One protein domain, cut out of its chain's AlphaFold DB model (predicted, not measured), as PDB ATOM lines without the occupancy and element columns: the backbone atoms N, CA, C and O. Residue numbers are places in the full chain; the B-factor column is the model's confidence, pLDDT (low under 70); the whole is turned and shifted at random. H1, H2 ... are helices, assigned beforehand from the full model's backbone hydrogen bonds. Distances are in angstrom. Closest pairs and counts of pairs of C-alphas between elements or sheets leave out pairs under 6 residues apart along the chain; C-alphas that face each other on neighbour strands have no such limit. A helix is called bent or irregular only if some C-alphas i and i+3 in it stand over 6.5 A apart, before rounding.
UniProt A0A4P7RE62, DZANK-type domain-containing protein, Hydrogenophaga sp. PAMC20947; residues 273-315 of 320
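Overview. This is residues 273 to 315 of the 320 residues of the protein "DZANK-type domain-containing protein" of Hydrogenophaga sp. PAMC20947 (UniProt A0A4P7RE62). Two longer helices, H2 and H3, make an L, with the later part of H2 meeting the first turn of H3 at the corner, and a short irregular helix, H1, folds against H2 as one arm of a small helical hairpin. The last part of H3, residues 309 to 315, sticks out away from the rest. The printed part has 43 residues with three named helices in the order H1, H2, H3 and no named strand; its class is all helix. It is compact, with a radius of gyration of the C-alphas of 10.4 A, and its C-alphas span 29 by 22 by 13 A.

Along the chain. H1 runs from residue 273 to residue 278, 9.5 A from first to last C-alpha, and begins with C-alpha 273 at (-125.395, 475.601, -12.450). It is irregular: C-alphas 275 and 278 are 7.1 A apart, where about 5 A is found in a regular helix, and its line is a rough one. H2 holds residues 282 to 294 and is 18.8 A long, with C-alpha 282 at (-122.877, 463.620, -13.774). H3, the longest helix with 14 residues, holds residues 302 to 315 and is 20.1 A long; it ends with C-alpha 315 at (-146.313, 462.534, -10.732).

Arrangement. H1 and H2 touch, and their closest C-alphas, those of Cys 276 and Arg 285, are 5.6 A apart. They run opposite ways at a steep tilt of 43 degrees and form a helical hairpin. H2 touches H1 with residues 285 to 289 alone. H2 also touches H3, with residues 289 to 293 alone on its own part and residues 303 to 304 alone on the part of H3. The closest C-alphas of H2 and H3 are those of Cys 293 and Cys 304, 5.2 A apart, and the two lines are about perpendicular, at 88 degrees. H1 and H3 are close but not clearly touching: their closest C-alphas, those of Ala 273 and Ile 303, are 7.6 A apart. In H2 and H3 every O i to N i+4 pair is within hydrogen-bond range; in H1 it is 1 of 2.

Size, cuts and confidence. The two C-alphas farthest apart are those of Thr 278 and Arg 315, at 30.2 A. Residues 309 to 315, which belong to H3, stand free. The printed part has no cut. The link from H1 to H2 is tight, with 3 residues; the link from H2 to H3 is short, with 7 residues. The mean pLDDT of the printed part is 95.6, and no printed residue is under 70.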
ATOM      1  N   ALA A 273    -126.390 476.066 -11.490       96.00
ATOM      2  CA  ALA A 273    -125.395 475.601 -12.450       96.00
ATOM      3  C   ALA A 273    -123.959 475.851 -11.973       96.00
ATOM      4  O   ALA A 273    -123.127 474.956 -12.085       96.00
ATOM      5  N   GLN A 274    -123.681 477.046 -11.446       95.75
ATOM      6  CA  GLN A 274    -122.357 477.428 -10.958       95.75
ATOM      7  C   GLN A 274    -122.012 476.705  -9.659       95.75
ATOM      8  O   GLN A 274    -120.900 476.201  -9.523       95.75
ATOM      9  N   THR A 275    -122.969 476.600  -8.734       95.75
ATOM     10  CA  THR A 275    -122.777 475.906  -7.453       95.75
ATOM     11  C   THR A 275    -122.456 474.427  -7.655       95.75
ATOM     12  O   THR A 275    -121.567 473.900  -6.998       95.75
ATOM     13  N   CYS A 276    -123.115 473.767  -8.609       97.12
ATOM     14  CA  CYS A 276    -122.905 472.345  -8.879       97.12
ATOM     15  C   CYS A 276    -121.849 472.061  -9.960       97.12
ATOM     16  O   CYS A 276    -121.645 470.904 -10.323       97.12
ATOM     17  N   ALA A 277    -121.170 473.077 -10.504       96.56
ATOM     18  CA  ALA A 277    -120.160 472.886 -11.551       96.56
ATOM     19  C   ALA A 277    -118.892 472.172 -11.052       96.56
ATOM     20  O   ALA A 277    -118.147 471.619 -11.858       96.56
ATOM     21  N   THR A 278    -118.646 472.177  -9.739       95.75
ATOM     22  CA  THR A 278    -117.490 471.527  -9.103       95.75
ATOM     23  C   THR A 278    -117.588 470.003  -9.109       95.75
ATOM     24  O   THR A 278    -116.575 469.319  -8.977       95.75
ATOM     25  N   GLU A 279    -118.794 469.461  -9.294       96.38
ATOM     26  CA  GLU A 279    -119.024 468.024  -9.350       96.38
ATOM     27  C   GLU A 279    -118.584 467.452 -10.703       96.38
ATOM     28  O   GLU A 279    -119.155 467.749 -11.755       96.38
ATOM     29  N   THR A 280    -117.569 466.587 -10.676       93.06
ATOM     30  CA  THR A 280    -117.020 465.942 -11.884       93.06
ATOM     31  C   THR A 280    -117.872 464.770 -12.373       93.06
ATOM     32  O   THR A 280    -117.805 464.396 -13.545       93.06
ATOM     33  N   ASN A 281    -118.699 464.193 -11.498       94.69
ATOM     34  CA  ASN A 281    -119.600 463.098 -11.836       94.69
ATOM     35  C   ASN A 281    -120.989 463.644 -12.187       94.69
ATOM     36  O   ASN A 281    -121.588 464.379 -11.406       94.69
ATOM     37  N   MET A 282    -121.531 463.233 -13.337       94.69
ATOM     38  CA  MET A 282    -122.877 463.620 -13.774       94.69
ATOM     39  C   MET A 282    -123.945 463.312 -12.714       94.69
ATOM     40  O   MET A 282    -124.829 464.133 -12.496       94.69
ATOM     41  N   ILE A 283    -123.828 462.173 -12.026       93.75
ATOM     42  CA  ILE A 283    -124.772 461.745 -10.988       93.75
ATOM     43  C   ILE A 283    -124.669 462.656  -9.759       93.75
ATOM     44  O   ILE A 283    -125.685 463.138  -9.268       93.75
ATOM     45  N   ALA A 284    -123.449 462.932  -9.285       94.94
ATOM     46  CA  ALA A 284    -123.225 463.829  -8.148       94.94
ATOM     47  C   ALA A 284    -123.707 465.253  -8.459       94.94
ATOM     48  O   ALA A 284    -124.356 465.890  -7.635       94.94
ATOM     49  N   ARG A 285    -123.487 465.712  -9.696       96.62
ATOM     50  CA  ARG A 285    -123.988 466.996 -10.183       96.62
ATOM     51  C   ARG A 285    -125.514 467.061 -10.191       96.62
ATOM     52  O   ARG A 285    -126.072 468.098  -9.844       96.62
ATOM     53  N   ASP A 286    -126.194 465.982 -10.574       95.38
ATOM     54  CA  ASP A 286    -127.657 465.933 -10.545       95.38
ATOM     55  C   ASP A 286    -128.202 465.882  -9.110       95.38
ATOM     56  O   ASP A 286    -129.155 466.601  -8.814       95.38
ATOM     57  N   PHE A 287    -127.564 465.150  -8.188       96.50
ATOM     58  CA  PHE A 287    -127.915 465.213  -6.761       96.50
ATOM     59  C   PHE A 287    -127.699 466.610  -6.170       96.50
ATOM     60  O   PHE A 287    -128.604 467.146  -5.534       96.50
ATOM     61  N   CYS A 288    -126.568 467.252  -6.474       97.56
ATOM     62  CA  CYS A 288    -126.313 468.635  -6.076       97.56
ATOM     63  C   CYS A 288    -127.410 469.581  -6.583       97.56
ATOM     64  O   CYS A 288    -127.888 470.428  -5.831       97.56
ATOM     65  N   ARG A 289    -127.860 469.430  -7.838       96.56
ATOM     66  CA  ARG A 289    -128.953 470.247  -8.393       96.56
ATOM     67  C   ARG A 289    -130.257 470.032  -7.634       96.56
ATOM     68  O   ARG A 289    -130.935 471.009  -7.337       96.56
ATOM     69  N   ILE A 290    -130.598 468.785  -7.305       95.56
ATOM     70  CA  ILE A 290    -131.802 468.464  -6.525       95.56
ATOM     71  C   ILE A 290    -131.749 469.156  -5.161       95.56
ATOM     72  O   ILE A 290    -132.710 469.829  -4.785       95.56
ATOM     73  N   ASP A 291    -130.627 469.041  -4.453       96.69
ATOM     74  CA  ASP A 291    -130.463 469.627  -3.122       96.69
ATOM     75  C   ASP A 291    -130.432 471.158  -3.167       96.69
ATOM     76  O   ASP A 291    -131.121 471.820  -2.386       96.69
ATOM     77  N   ALA A 292    -129.724 471.745  -4.133       96.44
ATOM     78  CA  ALA A 292    -129.700 473.188  -4.339       96.44
ATOM     79  C   ALA A 292    -131.098 473.740  -4.656       96.44
ATOM     80  O   ALA A 292    -131.466 474.798  -4.148       96.44
ATOM     81  N   CYS A 293    -131.910 473.008  -5.424       96.81
ATOM     82  CA  CYS A 293    -133.275 473.406  -5.769       96.81
ATOM     83  C   CYS A 293    -134.287 473.298  -4.624       96.81
ATOM     84  O   CYS A 293    -135.391 473.840  -4.745       96.81
ATOM     85  N   ARG A 294    -133.928 472.634  -3.518       95.56
ATOM     86  CA  ARG A 294    -134.714 472.644  -2.274       95.56
ATOM     87  C   ARG A 294    -134.493 473.913  -1.455       95.56
ATOM     88  O   ARG A 294    -135.314 474.224  -0.596       95.56
ATOM     89  N   GLN A 295    -133.414 474.654  -1.708       96.06
ATOM     90  CA  GLN A 295    -133.135 475.892  -0.992       96.06
ATOM     91  C   GLN A 295    -134.035 477.029  -1.508       96.06
ATOM     92  O   GLN A 295    -134.149 477.216  -2.724       96.06
ATOM     93  N   PRO A 296    -134.635 477.843  -0.618       93.75
ATOM     94  CA  PRO A 296    -135.551 478.915  -1.016       93.75
ATOM     95  C   PRO A 296    -134.864 479.996  -1.862       93.75
ATOM     96  O   PRO A 296    -135.498 480.597  -2.724       93.75
ATOM     97  N   ALA A 297    -133.552 480.188  -1.688       93.94
ATOM     98  CA  ALA A 297    -132.760 481.130  -2.475       93.94
ATOM     99  C   ALA A 297    -132.700 480.777  -3.976       93.94
ATOM    100  O   ALA A 297    -132.572 481.669  -4.808       93.94
ATOM    101  N   ASN A 298    -132.847 479.495  -4.328       95.50
ATOM    102  CA  ASN A 298    -132.737 479.004  -5.706       95.50
ATOM    103  C   ASN A 298    -134.101 478.670  -6.325       95.50
ATOM    104  O   ASN A 298    -134.169 478.065  -7.394       95.50
ATOM    105  N   VAL A 299    -135.205 479.039  -5.662       94.50
ATOM    106  CA  VAL A 299    -136.564 478.647  -6.067       94.50
ATOM    107  C   VAL A 299    -136.902 479.098  -7.497       94.50
ATOM    108  O   VAL A 299    -137.635 478.403  -8.199       94.50
ATOM    109  N   ASN A 300    -136.314 480.221  -7.919       95.62
ATOM    110  CA  ASN A 300    -136.523 480.873  -9.209       95.62
ATOM    111  C   ASN A 300    -135.408 480.582 -10.231       95.62
ATOM    112  O   ASN A 300    -135.438 481.130 -11.330       95.62
ATOM    113  N   ASP A 301    -134.415 479.747  -9.898       96.88
ATOM    114  CA  ASP A 301    -133.389 479.347 -10.864       96.88
ATOM    115  C   ASP A 301    -134.034 478.517 -11.988       96.88
ATOM    116  O   ASP A 301    -134.855 477.626 -11.736       96.88
ATOM    117  N   ALA A 302    -133.662 478.793 -13.241       96.50
ATOM    118  CA  ALA A 302    -134.222 478.129 -14.417       96.50
ATOM    119  C   ALA A 302    -134.092 476.593 -14.358       96.50
ATOM    120  O   ALA A 302    -134.990 475.877 -14.813       96.50
ATOM    121  N   ILE A 303    -133.017 476.070 -13.750       96.25
ATOM    122  CA  ILE A 303    -132.827 474.626 -13.551       96.25
ATOM    123  C   ILE A 303    -133.893 474.077 -12.602       96.25
ATOM    124  O   ILE A 303    -134.489 473.035 -12.877       96.25
ATOM    125  N   CYS A 304    -134.174 474.789 -11.514       97.38
ATOM    126  CA  CYS A 304    -135.128 474.358 -10.499       97.38
ATOM    127  C   CYS A 304    -136.575 474.427 -10.979       97.38
ATOM    128  O   CYS A 304    -137.371 473.540 -10.655       97.38
ATOM    129  N   VAL A 305    -136.907 475.433 -11.790       97.38
ATOM    130  CA  VAL A 305    -138.215 475.543 -12.449       97.38
ATOM    131  C   VAL A 305    -138.427 474.374 -13.414       97.38
ATOM    132  O   VAL A 305    -139.459 473.702 -13.356       97.38
ATOM    133  N   SER A 306    -137.429 474.071 -14.253       95.44
ATOM    134  CA  SER A 306    -137.474 472.930 -15.176       95.44
ATOM    135  C   SER A 306    -137.627 471.595 -14.436       95.44
ATOM    136  O   SER A 306    -138.485 470.782 -14.784       95.44
ATOM    137  N   TYR A 307    -136.864 471.398 -13.354       93.62
ATOM    138  CA  TYR A 307    -136.924 470.173 -12.556       93.62
ATOM    139  C   TYR A 307    -138.306 469.957 -11.929       93.62
ATOM    140  O   TYR A 307    -138.849 468.856 -11.998       93.62
ATOM    141  N   ARG A 308    -138.928 471.014 -11.386       95.06
ATOM    142  CA  ARG A 308    -140.297 470.940 -10.849       95.06
ATOM    143  C   ARG A 308    -141.328 470.593 -11.906       95.06
ATOM    144  O   ARG A 308    -142.227 469.809 -11.620       95.06
ATOM    145  N   LYS A 309    -141.206 471.156 -13.111       96.25
ATOM    146  CA  LYS A 309    -142.112 470.831 -14.216       96.25
ATOM    147  C   LYS A 309    -142.006 469.350 -14.585       96.25
ATOM    148  O   LYS A 309    -143.022 468.668 -14.670       96.25
ATOM    149  N   MET A 310    -140.782 468.839 -14.720       94.06
ATOM    150  CA  MET A 310    -140.540 467.432 -15.044       94.06
ATOM    151  C   MET A 310    -141.050 466.485 -13.944       94.06
ATOM    152  O   MET A 310    -141.648 465.451 -14.240       94.06
ATOM    153  N   ASP A 311    -140.849 466.845 -12.674       92.56
ATOM    154  CA  ASP A 311    -141.342 466.077 -11.528       92.56
ATOM    155  C   ASP A 311    -142.877 466.084 -11.438       92.56
ATOM    156  O   ASP A 311    -143.490 465.039 -11.215       92.56
ATOM    157  N   ALA A 312    -143.516 467.230 -11.689       95.25
ATOM    158  CA  ALA A 312    -144.972 467.338 -11.752       95.25
ATOM    159  C   ALA A 312    -145.559 466.473 -12.879       95.25
ATOM    160  O   ALA A 312    -146.509 465.727 -12.647       95.25
ATOM    161  N   GLU A 313    -144.958 466.491 -14.074       96.56
ATOM    162  CA  GLU A 313    -145.354 465.612 -15.182       96.56
ATOM    163  C   GLU A 313    -145.154 464.126 -14.856       96.56
ATOM    164  O   GLU A 313    -145.947 463.281 -15.272       96.56
ATOM    165  N   ARG A 314    -144.090 463.776 -14.124       94.31
ATOM    166  CA  ARG A 314    -143.845 462.398 -13.683       94.31
ATOM    167  C   ARG A 314    -144.891 461.949 -12.667       94.31
ATOM    168  O   ARG A 314    -145.395 460.836 -12.786       94.31
ATOM    169  N   ARG A 315    -145.241 462.804 -11.702       95.75
ATOM    170  CA  ARG A 315    -146.313 462.534 -10.732       95.75
ATOM    171  C   ARG A 315    -147.669 462.387 -11.415       95.75
ATOM    172  O   ARG A 315    -148.370 461.428 -11.122       95.75
TER     173      ARG A 315